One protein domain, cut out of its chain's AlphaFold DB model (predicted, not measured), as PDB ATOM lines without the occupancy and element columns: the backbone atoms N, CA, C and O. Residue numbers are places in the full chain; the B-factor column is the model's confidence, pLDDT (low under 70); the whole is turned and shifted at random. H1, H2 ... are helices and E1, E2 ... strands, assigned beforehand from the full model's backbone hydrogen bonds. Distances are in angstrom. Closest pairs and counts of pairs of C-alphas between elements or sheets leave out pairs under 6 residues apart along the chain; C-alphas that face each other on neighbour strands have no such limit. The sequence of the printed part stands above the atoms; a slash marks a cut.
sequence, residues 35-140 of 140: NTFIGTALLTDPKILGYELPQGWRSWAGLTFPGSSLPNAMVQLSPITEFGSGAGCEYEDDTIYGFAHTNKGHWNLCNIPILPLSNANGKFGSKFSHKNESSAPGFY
ATOM      1  N   ASN A  35     -11.917  -3.975  18.263       96.94
ATOM      2  CA  ASN A  35     -12.929  -4.865  17.717       96.94
ATOM      3  C   ASN A  35     -13.607  -5.595  18.884       96.94
ATOM      4  O   ASN A  35     -12.999  -6.440  19.539       96.94
ATOM      5  N   THR A  36     -14.858  -5.239  19.145       96.25
ATOM      6  CA  THR A  36     -15.690  -5.767  20.238       96.25
ATOM      7  C   THR A  36     -16.134  -7.217  20.019       96.25
ATOM      8  O   THR A  36     -16.515  -7.876  20.979       96.25
ATOM      9  N   PHE A  37     -16.019  -7.745  18.796       96.19
ATOM     10  CA  PHE A  37     -16.277  -9.157  18.488       96.19
ATOM     11  C   PHE A  37     -15.110 -10.080  18.867       96.19
ATOM     12  O   PHE A  37     -15.231 -11.305  18.841       96.19
ATOM     13  N   ILE A  38     -13.941  -9.534  19.215       95.38
ATOM     14  CA  ILE A  38     -12.828 -10.377  19.660       95.38
ATOM     15  C   ILE A  38     -13.222 -11.063  20.974       95.38
ATOM     16  O   ILE A  38     -13.512 -10.410  21.978       95.38
ATOM     17  N   GLY A  39     -13.203 -12.396  20.957       92.94
ATOM     18  CA  GLY A  39     -13.576 -13.246  22.089       92.94
ATOM     19  C   GLY A  39     -15.041 -13.694  22.111       92.94
ATOM     20  O   GLY A  39     -15.368 -14.526  22.956       92.94
ATOM     21  N   THR A  40     -15.888 -13.216  21.190       93.38
ATOM     22  CA  THR A  40     -17.286 -13.677  21.068       93.38
ATOM     23  C   THR A  40     -17.399 -14.951  20.230       93.38
ATOM     24  O   THR A  40     -18.420 -15.619  20.268       93.38
ATOM     25  N   ALA A  41     -16.374 -15.277  19.438       92.56
ATOM     26  CA  ALA A  41     -16.332 -16.463  18.588       92.56
ATOM     27  C   ALA A  41     -15.494 -17.585  19.211       92.56
ATOM     28  O   ALA A  41     -14.511 -17.343  19.920       92.56
ATOM     29  N   LEU A  42     -15.849 -18.818  18.865       89.12
ATOM     30  CA  LEU A  42     -15.084 -20.016  19.192       89.12
ATOM     31  C   LEU A  42     -13.748 -20.107  18.455       89.12
ATOM     32  O   LEU A  42     -13.628 -19.756  17.280       89.12
ATOM     33  N   LEU A  43     -12.774 -20.735  19.113       87.81
ATOM     34  CA  LEU A  43     -11.584 -21.261  18.450       87.81
ATOM     35  C   LEU A  43     -11.840 -22.714  18.052       87.81
ATOM     36  O   LEU A  43     -11.968 -23.570  18.920       87.81
ATOM     37  N   THR A  44     -11.922 -23.009  16.758       88.12
ATOM     38  CA  THR A  44     -12.203 -24.372  16.264       88.12
ATOM     39  C   THR A  44     -11.014 -25.029  15.571       88.12
ATOM     40  O   THR A  44     -11.042 -26.235  15.354       88.12
ATOM     41  N   ASP A  45      -9.962 -24.271  15.246       90.31
ATOM     42  CA  ASP A  45      -8.768 -24.800  14.585       90.31
ATOM     43  C   ASP A  45      -7.950 -25.680  15.554       90.31
ATOM     44  O   ASP A  45      -7.398 -25.152  16.530       90.31
ATOM     45  N   PRO A  46      -7.792 -26.994  15.285       92.00
ATOM     46  CA  PRO A  46      -6.994 -27.889  16.120       92.00
ATOM     47  C   PRO A  46      -5.537 -27.444  16.289       92.00
ATOM     48  O   PRO A  46      -4.926 -27.734  17.315       92.00
ATOM     49  N   LYS A  47      -4.968 -26.707  15.321       92.56
ATOM     50  CA  LYS A  47      -3.602 -26.165  15.424       92.56
ATOM     51  C   LYS A  47      -3.497 -25.056  16.463       92.56
ATOM     52  O   LYS A  47      -2.451 -24.919  17.091       92.56
ATOM     53  N   ILE A  48      -4.562 -24.274  16.631       90.06
ATOM     54  CA  ILE A  48      -4.643 -23.226  17.654       90.06
ATOM     55  C   ILE A  48      -4.960 -23.857  19.014       90.06
ATOM     56  O   ILE A  48      -4.367 -23.477  20.019       90.06
ATOM     57  N   LEU A  49      -5.873 -24.832  19.041       90.31
ATOM     58  CA  LEU A  49      -6.310 -25.506  20.266       90.31
ATOM     59  C   LEU A  49      -5.256 -26.454  20.856       90.31
ATOM     60  O   LEU A  49      -5.215 -26.644  22.069       90.31
ATOM     61  N   GLY A  50      -4.434 -27.078  20.009       93.44
ATOM     62  CA  GLY A  50      -3.503 -28.139  20.399       93.44
ATOM     63  C   GLY A  50      -4.152 -29.518  20.571       93.44
ATOM     64  O   GLY A  50      -3.481 -30.447  21.015       93.44
ATOM     65  N   TYR A  51      -5.437 -29.668  20.231       91.56
ATOM     66  CA  TYR A  51      -6.172 -30.935  20.252       91.56
ATOM     67  C   TYR A  51      -7.335 -30.917  19.249       91.56
ATOM     68  O   TYR A  51      -7.808 -29.854  18.845       91.56
ATOM     69  N   GLU A  52      -7.810 -32.101  18.857       93.19
ATOM     70  CA  GLU A  52      -9.038 -32.248  18.071       93.19
ATOM     71  C   GLU A  52     -10.255 -32.260  18.995       93.19
ATOM     72  O   GLU A  52     -10.306 -33.022  19.964       93.19
ATOM     73  N   LEU A  53     -11.244 -31.415  18.700       92.31
ATOM     74  CA  LEU A  53     -12.484 -31.370  19.467       92.31
ATOM     75  C   LEU A  53     -13.228 -32.709  19.353       92.31
ATOM     76  O   LEU A  53     -13.512 -33.147  18.234       92.31
ATOM     77  N   PRO A  54     -13.591 -33.348  20.480       92.25
ATOM     78  CA  PRO A  54     -14.447 -34.522  20.445       92.25
ATOM     79  C   PRO A  54     -15.787 -34.212  19.772       92.25
ATOM     80  O   PRO A  54     -16.287 -33.084  19.807       92.25
ATOM     81  N   GLN A  55     -16.409 -35.228  19.177       90.88
ATOM     82  CA  GLN A  55     -17.688 -35.041  18.504       90.88
ATOM     83  C   GLN A  55     -18.757 -34.517  19.477       90.88
ATOM     84  O   GLN A  55     -18.959 -35.065  20.560       90.88
ATOM     85  N   GLY A  56     -19.445 -33.448  19.070       87.00
ATOM     86  CA  GLY A  56     -20.475 -32.788  19.877       87.00
ATOM     87  C   GLY A  56     -19.938 -31.833  20.945       87.00
ATOM     88  O   GLY A  56     -20.734 -31.266  21.687       87.00
ATOM     89  N   TRP A  57     -18.620 -31.635  21.035       88.00
ATOM     90  CA  TRP A  57     -18.038 -30.652  21.944       88.00
ATOM     91  C   TRP A  57     -17.921 -29.284  21.278       88.00
ATOM     92  O   TRP A  57     -17.595 -29.163  20.096       88.00
ATOM     93  N   ARG A  58     -18.140 -28.249  22.087       86.56
ATOM     94  CA  ARG A  58     -17.888 -26.848  21.756       86.56
ATOM     95  C   ARG A  58     -16.648 -26.401  22.532       86.56
ATOM     96  O   ARG A  58     -16.547 -26.678  23.727       86.56
ATOM     97  N   SER A  59     -15.686 -25.773  21.861       89.00
ATOM     98  CA  SER A  59     -14.517 -25.202  22.539       89.00
ATOM     99  C   SER A  59     -14.909 -23.992  23.391       89.00
ATOM    100  O   SER A  59     -16.047 -23.530  23.375       89.00
ATOM    101  N   TRP A  60     -13.966 -23.472  24.171       85.06
ATOM    102  CA  TRP A  60     -14.188 -22.235  24.910       85.06
ATOM    103  C   TRP A  60     -13.971 -21.021  24.002       85.06
ATOM    104  O   TRP A  60     -12.945 -20.919  23.328       85.06
ATOM    105  N   ALA A  61     -14.928 -20.092  24.017       87.88
ATOM    106  CA  ALA A  61     -14.742 -18.736  23.514       87.88
ATOM    107  C   ALA A  61     -14.089 -17.849  24.593       87.88
ATOM    108  O   ALA A  61     -13.884 -18.268  25.735       87.88
ATOM    109  N   GLY A  62     -13.787 -16.595  24.250       90.69
ATOM    110  CA  GLY A  62     -13.269 -15.606  25.202       90.69
ATOM    111  C   GLY A  62     -14.299 -15.137  26.235       90.69
ATOM    112  O   GLY A  62     -13.929 -14.428  27.169       90.69
ATOM    113  N   LEU A  63     -15.569 -15.531  26.077       91.31
ATOM    114  CA  LEU A  63     -16.696 -15.133  26.928       91.31
ATOM    115  C   LEU A  63     -16.803 -13.603  27.045       91.31
ATOM    116  O   LEU A  63     -17.046 -13.054  28.124       91.31
ATOM    117  N   THR A  64     -16.584 -12.913  25.925       93.31
ATOM    118  CA  THR A  64     -16.788 -11.468  25.791       93.31
ATOM    119  C   THR A  64     -18.147 -11.189  25.155       93.31
ATOM    120  O   THR A  64     -18.820 -12.095  24.675       93.31
ATOM    121  N   PHE A  65     -18.577  -9.933  25.177       94.25
ATOM    122  CA  PHE A  65     -19.822  -9.501  24.554       94.25
ATOM    123  C   PHE A  65     -19.545  -8.297  23.642       94.25
ATOM    124  O   PHE A  65     -18.732  -7.443  24.011       94.25
ATOM    125  N   PRO A  66     -20.219  -8.188  22.482       96.12
ATOM    126  CA  PRO A  66     -20.015  -7.075  21.559       96.12
ATOM    127  C   PRO A  66     -20.820  -5.828  21.952       96.12
ATOM    128  O   PRO A  66     -20.720  -4.792  21.307       96.12
ATOM    129  N   GLY A  67     -21.656  -5.921  22.982       95.50
ATOM    130  CA  GLY A  67     -22.515  -4.847  23.456       95.50
ATOM    131  C   GLY A  67     -21.818  -3.580  23.973       95.50
ATOM    132  O   GLY A  67     -20.610  -3.517  24.209       95.50
ATOM    133  N   SER A  68     -22.625  -2.550  24.211       96.00
ATOM    134  CA  SER A  68     -22.204  -1.253  24.730       96.00
ATOM    135  C   SER A  68     -21.993  -1.256  26.250       96.00
ATOM    136  O   SER A  68     -22.834  -1.710  27.030       96.00
ATOM    137  N   SER A  69     -20.874  -0.675  26.688       95.19
ATOM    138  CA  SER A  69     -20.592  -0.354  28.090       95.19
ATOM    139  C   SER A  69     -19.610   0.815  28.180       95.19
ATOM    140  O   SER A  69     -18.721   0.964  27.339       95.19
ATOM    141  N   LEU A  70     -19.715   1.613  29.244       94.88
ATOM    142  CA  LEU A  70     -18.635   2.512  29.661       94.88
ATOM    143  C   LEU A  70     -17.621   1.751  30.538       94.88
ATOM    144  O   LEU A  70     -17.968   0.708  31.110       94.88
ATOM    145  N   PRO A  71     -16.376   2.247  30.683       94.12
ATOM    146  CA  PRO A  71     -15.407   1.659  31.603       94.12
ATOM    147  C   PRO A  71     -15.968   1.567  33.027       94.12
ATOM    148  O   PRO A  71     -16.449   2.560  33.571       94.12
ATOM    149  N   ASN A  72     -15.896   0.377  33.629       93.44
ATOM    150  CA  ASN A  72     -16.383   0.080  34.986       93.44
ATOM    151  C   ASN A  72     -17.880   0.368  35.223       93.44
ATOM    152  O   ASN A  72     -18.308   0.508  36.368       93.44
ATOM    153  N   ALA A  73     -18.686   0.446  34.162       93.75
ATOM    154  CA  ALA A  73     -20.114   0.691  34.292       93.75
ATOM    155  C   ALA A  73     -20.846  -0.489  34.942       93.75
ATOM    156  O   ALA A  73     -20.468  -1.655  34.792       93.75
ATOM    157  N   MET A  74     -21.949  -0.179  35.627       94.00
ATOM    158  CA  MET A  74     -22.877  -1.196  36.126       94.00
ATOM    159  C   MET A  74     -23.664  -1.858  34.993       94.00
ATOM    160  O   MET A  74     -23.930  -3.051  35.070       94.00
ATOM    161  N   VAL A  75     -23.988  -1.100  33.944       94.31
ATOM    162  CA  VAL A  75     -24.746  -1.574  32.781       94.31
ATOM    163  C   VAL A  75     -23.784  -2.055  31.701       94.31
ATOM    164  O   VAL A  75     -22.890  -1.308  31.307       94.31
ATOM    165  N   GLN A  76     -23.998  -3.279  31.220       94.81
ATOM    166  CA  GLN A  76     -23.379  -3.809  30.006       94.81
ATOM    167  C   GLN A  76     -24.505  -4.267  29.079       94.81
ATOM    168  O   GLN A  76     -25.044  -5.363  29.245       94.81
ATOM    169  N   LEU A  77     -24.910  -3.398  28.156       95.62
ATOM    170  CA  LEU A  77     -26.026  -3.665  27.256       95.62
ATOM    171  C   LEU A  77     -25.526  -4.464  26.060       95.62
ATOM    172  O   LEU A  77     -24.724  -3.942  25.300       95.62
ATOM    173  N   SER A  78     -26.001  -5.692  25.864       95.94
ATOM    174  CA  SER A  78     -25.570  -6.548  24.748       95.94
ATOM    175  C   SER A  78     -26.730  -7.337  24.153       95.94
ATOM    176  O   SER A  78     -27.649  -7.683  24.907       95.94
ATOM    177  N   PRO A  79     -26.696  -7.663  22.842       96.69
ATOM    178  CA  PRO A  79     -27.534  -8.728  22.298       96.69
ATOM    179  C   PRO A  79     -27.286 -10.042  23.043       96.69
ATOM    180  O   PRO A  79     -26.161 -10.328  23.460       96.69
ATOM    181  N   ILE A  80     -28.349 -10.830  23.170       95.94
ATOM    182  CA  ILE A  80     -28.334 -12.197  23.674       95.94
ATOM    183  C   ILE A  80     -28.666 -13.131  22.521       95.94
ATOM    184  O   ILE A  80     -29.770 -13.051  21.980       95.94
ATOM    185  N   THR A  81     -27.735 -14.008  22.168       95.31
ATOM    186  CA  THR A  81     -27.934 -15.057  21.162       95.31
ATOM    187  C   THR A  81     -28.092 -16.441  21.776       95.31
ATOM    188  O   THR A  81     -28.699 -17.293  21.146       95.31
ATOM    189  N   GLU A  82     -27.658 -16.646  23.024       92.06
ATOM    190  CA  GLU A  82     -27.842 -17.903  23.757       92.06
ATOM    191  C   GLU A  82     -27.890 -17.631  25.267       92.06
ATOM    192  O   GLU A  82     -26.980 -17.016  25.834       92.06
ATOM    193  N   PHE A  83     -28.940 -18.093  25.949       90.31
ATOM    194  CA  PHE A  83     -29.057 -17.920  27.399       90.31
ATOM    195  C   PHE A  83     -28.264 -18.989  28.141       90.31
ATOM    196  O   PHE A  83     -28.208 -20.144  27.737       90.31
ATOM    197  N   GLY A  84     -27.667 -18.614  29.273       86.94
ATOM    198  CA  GLY A  84     -26.799 -19.536  30.000       86.94
ATOM    199  C   GLY A  84     -25.519 -19.871  29.233       86.94
ATOM    200  O   GLY A  84     -24.848 -20.823  29.602       86.94
ATOM    201  N   SER A  85     -25.171 -19.104  28.197       83.38
ATOM    202  CA  SER A  85     -23.812 -19.022  27.661       83.38
ATOM    203  C   SER A  85     -23.028 -17.970  28.456       83.38
ATOM    204  O   SER A  85     -23.622 -17.067  29.049       83.38
ATOM    205  N   GLY A  86     -21.696 -18.071  28.520       85.56
ATOM    206  CA  GLY A  86     -20.892 -17.266  29.448       85.56
ATOM    207  C   GLY A  86     -21.193 -15.763  29.416       85.56
ATOM    208  O   GLY A  86     -21.476 -15.184  30.461       85.56
ATOM    209  N   ALA A  87     -21.166 -15.123  28.245       89.62
ATOM    210  CA  ALA A  87     -21.500 -13.702  28.102       89.62
ATOM    211  C   ALA A  87     -22.881 -13.434  27.487       89.62
ATOM    212  O   ALA A  87     -23.241 -12.270  27.328       89.62
ATOM    213  N   GLY A  88     -23.633 -14.481  27.136       92.06
ATOM    214  CA  GLY A  88     -24.943 -14.371  26.499       92.06
ATOM    215  C   GLY A  88     -24.910 -14.225  24.973       92.06
ATOM    216  O   GLY A  88     -25.961 -14.302  24.343       92.06
ATOM    217  N   CYS A  89     -23.739 -14.013  24.372       92.56
ATOM    218  CA  CYS A  89     -23.571 -13.801  22.937       92.56
ATOM    219  C   CYS A  89     -22.465 -14.706  22.399       92.56
ATOM    220  O   CYS A  89     -21.347 -14.675  22.910       92.56
ATOM    221  N   GLU A  90     -22.774 -15.439  21.338       93.12
ATOM    222  CA  GLU A  90     -21.845 -16.303  20.619       93.12
ATOM    223  C   GLU A  90     -21.876 -15.900  19.141       93.12
ATOM    224  O   GLU A  90     -22.939 -15.716  18.548       93.12
ATOM    225  N   TYR A  91     -20.703 -15.674  18.550       94.69
ATOM    226  CA  TYR A  91     -20.594 -15.081  17.212       94.69
ATOM    227  C   TYR A  91     -21.189 -15.971  16.119       94.69
ATOM    228  O   TYR A  91     -21.614 -15.478  15.090       94.69
ATOM    229  N   GLU A  92     -21.186 -17.286  16.295       92.81
ATOM    230  CA  GLU A  92     -21.737 -18.218  15.311       92.81
ATOM    231  C   GLU A  92     -23.273 -18.245  15.252       92.81
ATOM    232  O   GLU A  92     -23.832 -18.807  14.305       92.81
ATOM    233  N   ASP A  93     -23.952 -17.651  16.233       95.00
ATOM    234  CA  ASP A  93     -25.406 -17.645  16.291       95.00
ATOM    235  C   ASP A  93     -26.006 -16.608  15.338       95.00
ATOM    236  O   ASP A  93     -25.483 -15.517  15.125       95.00
ATOM    237  N   ASP A  94     -27.182 -16.921  14.799       96.50
ATOM    238  CA  ASP A  94     -27.872 -16.094  13.805       96.50
ATOM    239  C   ASP A  94     -29.192 -15.497  14.321       96.50
ATOM    240  O   ASP A  94     -29.974 -14.930  13.551       96.50
ATOM    241  N   THR A  95     -29.475 -15.657  15.617       96.69
ATOM    242  CA  THR A  95     -30.743 -15.280  16.248       96.69
ATOM    243  C   THR A  95     -30.486 -14.489  17.525       96.69
ATOM    244  O   THR A  95     -29.795 -14.962  18.414       96.69
ATOM    245  N   ILE A  96     -31.084 -13.302  17.643       96.62
ATOM    246  CA  ILE A  96     -31.091 -12.501  18.872       96.62
ATOM    247  C   ILE A  96     -32.401 -12.758  19.616       96.62
ATOM    248  O   ILE A  96     -33.485 -12.550  19.068       96.62
ATOM    249  N   TYR A  97     -32.306 -13.154  20.881       95.25
ATOM    250  CA  TYR A  97     -33.441 -13.358  21.782       95.25
ATOM    251  C   TYR A  97     -33.804 -12.113  22.601       95.25
ATOM    252  O   TYR A  97     -34.902 -12.029  23.149       95.25
ATOM    253  N   GLY A  98     -32.913 -11.124  22.668       95.62
ATOM    254  CA  GLY A  98     -33.159  -9.840  23.320       95.62
ATOM    255  C   GLY A  98     -31.874  -9.067  23.573       95.62
ATOM    256  O   GLY A  98     -30.787  -9.527  23.242       95.62
ATOM    257  N   PHE A  99     -32.006  -7.899  24.192       96.69
ATOM    258  CA  PHE A  99     -30.900  -7.071  24.660       96.69
ATOM    259  C   PHE A  99     -30.943  -7.002  26.183       96.69
ATOM    260  O   PHE A  99     -31.889  -6.449  26.749       96.69
ATOM    261  N   ALA A 100     -29.953  -7.593  26.848       95.62
ATOM    262  CA  ALA A 100     -29.865  -7.606  28.306       95.62
ATOM    263  C   ALA A 100     -28.906  -6.530  28.815       95.62
ATOM    264  O   ALA A 100     -27.992  -6.125  28.101       95.62
ATOM    265  N   HIS A 101     -29.094  -6.098  30.062       95.50
ATOM    266  CA  HIS A 101     -28.373  -4.969  30.663       95.50
ATOM    267  C   HIS A 101     -27.225  -5.385  31.598       95.50
ATOM    268  O   HIS A 101     -26.538  -4.522  32.152       95.50
ATOM    269  N   THR A 102     -27.001  -6.689  31.770       93.38
ATOM    270  CA  THR A 102     -25.870  -7.249  32.521       93.38
ATOM    271  C   THR A 102     -25.229  -8.387  31.736       93.38
ATOM    272  O   THR A 102     -25.840  -9.428  31.512       93.38
ATOM    273  N   ASN A 103     -23.973  -8.194  31.339       87.12
ATOM    274  CA  ASN A 103     -23.176  -9.150  30.576       87.12
ATOM    275  C   ASN A 103     -21.728  -9.008  31.074       87.12
ATOM    276  O   ASN A 103     -21.085  -7.991  30.840       87.12
ATOM    277  N   LYS A 104     -21.224  -9.963  31.866       75.88
ATOM    278  CA  LYS A 104     -19.850  -9.929  32.425       75.88
ATOM    279  C   LYS A 104     -19.136 -11.281  32.329       75.88
ATOM    280  O   LYS A 104     -18.443 -11.674  33.263       75.88
ATOM    281  N   GLY A 105     -19.336 -12.014  31.233       70.62
ATOM    282  CA  GLY A 105     -18.675 -13.310  31.022       70.62
ATOM    283  C   GLY A 105     -18.983 -14.352  32.107       70.62
ATOM    284  O   GLY A 105     -18.205 -15.281  32.314       70.62
ATOM    285  N   HIS A 106     -20.097 -14.185  32.830       77.62
ATOM    286  CA  HIS A 106     -20.575 -15.133  33.827       77.62
ATOM    287  C   HIS A 106     -21.949 -15.676  33.434       77.62
ATOM    288  O   HIS A 106     -22.876 -14.916  33.162       77.62
ATOM    289  N   TRP A 107     -22.077 -16.999  33.514       78.38
ATOM    290  CA  TRP A 107     -23.162 -17.823  32.974       78.38
ATOM    291  C   TRP A 107     -24.545 -17.564  33.599       78.38
ATOM    292  O   TRP A 107     -25.551 -18.051  33.099       78.38
ATOM    293  N   ASN A 108     -24.606 -16.785  34.683       77.38
ATOM    294  CA  ASN A 108     -25.823 -16.515  35.458       77.38
ATOM    295  C   ASN A 108     -26.353 -15.073  35.297       77.38
ATOM    296  O   ASN A 108     -27.133 -14.615  36.134       77.38
ATOM    297  N   LEU A 109     -25.887 -14.323  34.290       86.12
ATOM    298  CA  LEU A 109     -26.326 -12.941  34.030       86.12
ATOM    299  C   LEU A 109     -27.385 -12.879  32.912       86.12
ATOM    300  O   LEU A 109     -28.230 -13.766  32.836       86.12
ATOM    301  N   CYS A 110     -27.386 -11.829  32.083       92.31
ATOM    302  CA  CYS A 110     -28.425 -11.508  31.094       92.31
ATOM    303  C   CYS A 110     -29.728 -10.968  31.717       92.31
ATOM    304  O   CYS A 110     -30.838 -11.327  31.319       92.31
ATOM    305  N   ASN A 111     -29.614 -10.085  32.714       93.06
ATOM    306  CA  ASN A 111     -30.779  -9.520  33.392       93.06
ATOM    307  C   ASN A 111     -31.452  -8.416  32.564       93.06
ATOM    308  O   ASN A 111     -30.794  -7.648  31.858       93.06
ATOM    309  N   ILE A 112     -32.774  -8.301  32.731       94.88
ATOM    310  CA  ILE A 112     -33.626  -7.307  32.061       94.88
ATOM    311  C   ILE A 112     -33.476  -7.399  30.524       94.88
ATOM    312  O   ILE A 112     -33.019  -6.441  29.893       94.88
ATOM    313  N   PRO A 113     -33.801  -8.560  29.912       93.69
ATOM    314  CA  PRO A 113     -33.792  -8.697  28.463       93.69
ATOM    315  C   PRO A 113     -34.984  -7.953  27.853       93.69
ATOM    316  O   PRO A 113     -36.129  -8.136  28.267       93.69
ATOM    317  N   ILE A 114     -34.712  -7.126  26.846       95.00
ATOM    318  CA  ILE A 114     -35.729  -6.406  26.074       95.00
ATOM    319  C   ILE A 114     -35.568  -6.781  24.604       95.00
ATOM    320  O   ILE A 114     -34.492  -6.605  24.039       95.00
ATOM    321  N   LEU A 115     -36.631  -7.276  23.970       94.94
ATOM    322  CA  LEU A 115     -36.660  -7.544  22.533       94.94
ATOM    323  C   LEU A 115     -37.712  -6.641  21.872       94.94
ATOM    324  O   LEU A 115     -38.905  -6.818  22.128       94.94
ATOM    325  N   PRO A 116     -37.309  -5.668  21.036       92.25
ATOM    326  CA  PRO A 116     -38.251  -4.884  20.246       92.25
ATOM    327  C   PRO A 116     -38.953  -5.774  19.214       92.25
ATOM    328  O   PRO A 116     -38.296  -6.477  18.449       92.25
ATOM    329  N   LEU A 117     -40.286  -5.739  19.173       91.00
ATOM    330  CA  LEU A 117     -41.096  -6.560  18.269       91.00
ATOM    331  C   LEU A 117     -42.229  -5.727  17.671       91.00
ATOM    332  O   LEU A 117     -42.919  -5.007  18.389       91.00
ATOM    333  N   SER A 118     -42.463  -5.863  16.366       88.88
ATOM    334  CA  SER A 118     -43.622  -5.242  15.707       88.88
ATOM    335  C   SER A 118     -44.907  -6.061  15.873       88.88
ATOM    336  O   SER A 118     -45.996  -5.499  15.818       88.88
ATOM    337  N   ASN A 119     -44.802  -7.380  16.071       84.44
ATOM    338  CA  ASN A 119     -45.945  -8.268  16.284       84.44
ATOM    339  C   ASN A 119     -45.565  -9.383  17.270       84.44
ATOM    340  O   ASN A 119     -44.719 -10.220  16.965       84.44
ATOM    341  N   ALA A 120     -46.163  -9.379  18.459       81.69
ATOM    342  CA  ALA A 120     -45.772 -10.238  19.577       81.69
ATOM    343  C   ALA A 120     -46.440 -11.629  19.547       81.69
ATOM    344  O   ALA A 120     -46.942 -12.102  20.564       81.69
ATOM    345  N   ASN A 121     -46.448 -12.290  18.386       80.62
ATOM    346  CA  ASN A 121     -47.045 -13.616  18.217       80.62
ATOM    347  C   ASN A 121     -45.962 -14.678  17.970       80.62
ATOM    348  O   ASN A 121     -45.150 -14.537  17.060       80.62
ATOM    349  N   GLY A 122     -45.998 -15.783  18.722       76.00
ATOM    350  CA  GLY A 122     -45.120 -16.940  18.509       76.00
ATOM    351  C   GLY A 122     -43.863 -16.955  19.384       76.00
ATOM    352  O   GLY A 122     -43.858 -16.433  20.496       76.00
ATOM    353  N   LYS A 123     -42.810 -17.634  18.906       81.62
ATOM    354  CA  LYS A 123     -41.524 -17.727  19.612       81.62
ATOM    355  C   LYS A 123     -40.782 -16.395  19.517       81.62
ATOM    356  O   LYS A 123     -40.688 -15.821  18.438       81.62
ATOM    357  N   PHE A 124     -40.233 -15.942  20.638       87.56
ATOM    358  CA  PHE A 124     -39.423 -14.731  20.685       87.56
ATOM    359  C   PHE A 124     -38.035 -14.991  20.100       87.56
ATOM    360  O   PHE A 124     -37.389 -15.978  20.442       87.56
ATOM    361  N   GLY A 125     -37.609 -14.109  19.205       92.44
ATOM    362  CA  GLY A 125     -36.310 -14.156  18.548       92.44
ATOM    363  C   GLY A 125     -36.357 -13.440  17.204       92.44
ATOM    364  O   GLY A 125     -37.369 -13.490  16.504       92.44
ATOM    365  N   SER A 126     -35.269 -12.772  16.839       93.50
ATOM    366  CA  SER A 126     -35.111 -12.154  15.524       93.50
ATOM    367  C   SER A 126     -33.847 -12.666  14.864       93.50
ATOM    368  O   SER A 126     -32.774 -12.623  15.463       93.50
ATOM    369  N   LYS A 127     -33.961 -13.104  13.608       95.31
ATOM    370  CA  LYS A 127     -32.781 -13.388  12.791       95.31
ATOM    371  C   LYS A 127     -32.005 -12.098  12.537       95.31
ATOM    372  O   LYS A 127     -32.608 -11.039  12.351       95.31
ATOM    373  N   PHE A 128     -30.684 -12.202  12.504       96.75
ATOM    374  CA  PHE A 128     -29.787 -11.112  12.131       96.75
ATOM    375  C   PHE A 128     -28.642 -11.651  11.265       96.75
ATOM    376  O   PHE A 128     -28.560 -12.846  10.987       96.75
ATOM    377  N   SER A 129     -27.778 -10.764  10.778       97.50
ATOM    378  CA  SER A 129     -26.517 -11.182  10.165       97.50
ATOM    379  C   SER A 129     -25.436 -10.159  10.465       97.50
ATOM    380  O   SER A 129     -25.719  -8.959  10.408       97.50
ATOM    381  N   HIS A 130     -24.194 -10.615  10.632       97.06
ATOM    382  CA  HIS A 130     -23.037  -9.737  10.840       97.06
ATOM    383  C   HIS A 130     -22.806  -8.726   9.706       97.06
ATOM    384  O   HIS A 130     -22.128  -7.725   9.900       97.06
ATOM    385  N   LYS A 131     -23.386  -8.940   8.510       97.50
ATOM    386  CA  LYS A 131     -23.322  -7.954   7.412       97.50
ATOM    387  C   LYS A 131     -24.046  -6.649   7.752       97.50
ATOM    388  O   LYS A 131     -23.672  -5.606   7.231       97.50
ATOM    389  N   ASN A 132     -25.071  -6.733   8.602       97.12
ATOM    390  CA  ASN A 132     -25.887  -5.612   9.066       97.12
ATOM    391  C   ASN A 132     -25.769  -5.445  10.590       97.12
ATOM    392  O   ASN A 132     -26.722  -5.029  11.243       97.12
ATOM    393  N   GLU A 133     -24.614  -5.793  11.153       97.94
ATOM    394  CA  GLU A 133     -24.295  -5.615  12.564       97.94
ATOM    395  C   GLU A 133     -23.087  -4.686  12.675       97.94
ATOM    396  O   GLU A 133     -22.117  -4.810  11.927       97.94
ATOM    397  N   SER A 134     -23.146  -3.737  13.600       97.06
ATOM    398  CA  SER A 134     -22.054  -2.808  13.855       97.06
ATOM    399  C   SER A 134     -21.861  -2.698  15.351       97.06
ATOM    400  O   SER A 134     -22.821  -2.530  16.085       97.06
ATOM    401  N   SER A 135     -20.615  -2.736  15.799       96.31
ATOM    402  CA  SER A 135     -20.289  -2.534  17.200       96.31
ATOM    403  C   SER A 135     -18.986  -1.754  17.341       96.31
ATOM    404  O   SER A 135     -18.084  -1.844  16.505       96.31
ATOM    405  N   ALA A 136     -18.917  -0.944  18.392       96.31
ATOM    406  CA  ALA A 136     -17.753  -0.163  18.776       96.31
ATOM    407  C   ALA A 136     -17.765   0.062  20.298       96.31
ATOM    408  O   ALA A 136     -18.786  -0.128  20.956       96.31
ATOM    409  N   PRO A 137     -16.660   0.515  20.913       95.56
ATOM    410  CA  PRO A 137     -16.678   0.875  22.329       95.56
ATOM    411  C   PRO A 137     -17.799   1.871  22.661       95.56
ATOM    412  O   PRO A 137     -17.796   3.001  22.173       95.56
ATOM    413  N   GLY A 138     -18.744   1.449  23.505       95.25
ATOM    414  CA  GLY A 138     -19.907   2.255  23.891       95.25
ATOM    415  C   GLY A 138     -21.054   2.280  22.870       95.25
ATOM    416  O   GLY A 138     -21.988   3.059  23.054       95.25
ATOM    417  N   PHE A 139     -21.026   1.436  21.836       95.75
ATOM    418  CA  PHE A 139     -22.063   1.363  20.808       95.75
ATOM    419  C   PHE A 139     -22.284  -0.074  20.323       95.75
ATOM    420  O   PHE A 139     -21.333  -0.797  20.038       95.75
ATOM    421  N   TYR A 140     -23.549  -0.441  20.182       96.00
ATOM    422  CA  TYR A 140     -24.012  -1.606  19.444       96.00
ATOM    423  C   TYR A 140     -25.294  -1.192  18.717       96.00
ATOM    424  O   TYR A 140     -26.107  -0.499  19.377       96.00
TER     425      TYR A 140
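What this domain is: This is residues 35 to 140 of the 140 residues of the protein "Glyco_hydro_92N domain-containing protein" of Pedobacter sp. OV280 (UniProt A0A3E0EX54). Little regular structure: a body of loops round a small two-stranded hairpin, E1 and E2, with the loop of H1 at one end of the long axis and the loop round Asn 119 at the other. The 106 printed residues hold H1, E1 and E2 in that order, with 10 residues in named elements; the class is mixed, helices and strands. The whole is compact, radius of gyration of the C-alphas 14.6 A, spanning 44 by 36 by 29 A.

Where its parts are: H1 is residues 46 to 49, from C-alpha 46 at (-6.994, -27.889, 16.120). E1 is residues 78 to 80, 6.4 A long. E2 is residues 98 to 100, also 6.4 A, ending at C-alpha 100 (-29.865, -7.606, 28.306).

How they stand to each other: E1 and E2 form an antiparallel hairpin at 132 degrees; N 80 and O 98, 2.8 A apart, are within hydrogen-bond range. Residues 95 to 96 pair antiparallel with 126 to 127. H1 and E2 are apart. H1 is too short for an O i to N i+4 pair; its one O i to N i+3 pair is not within range.

The domain as a whole: The C-alphas of Gly 50 and Asn 119 are farthest apart, 47.0 A. Both links are long, 28 and 17 residues. The printed part has no cut, and no printed residue is under 70 in pLDDT.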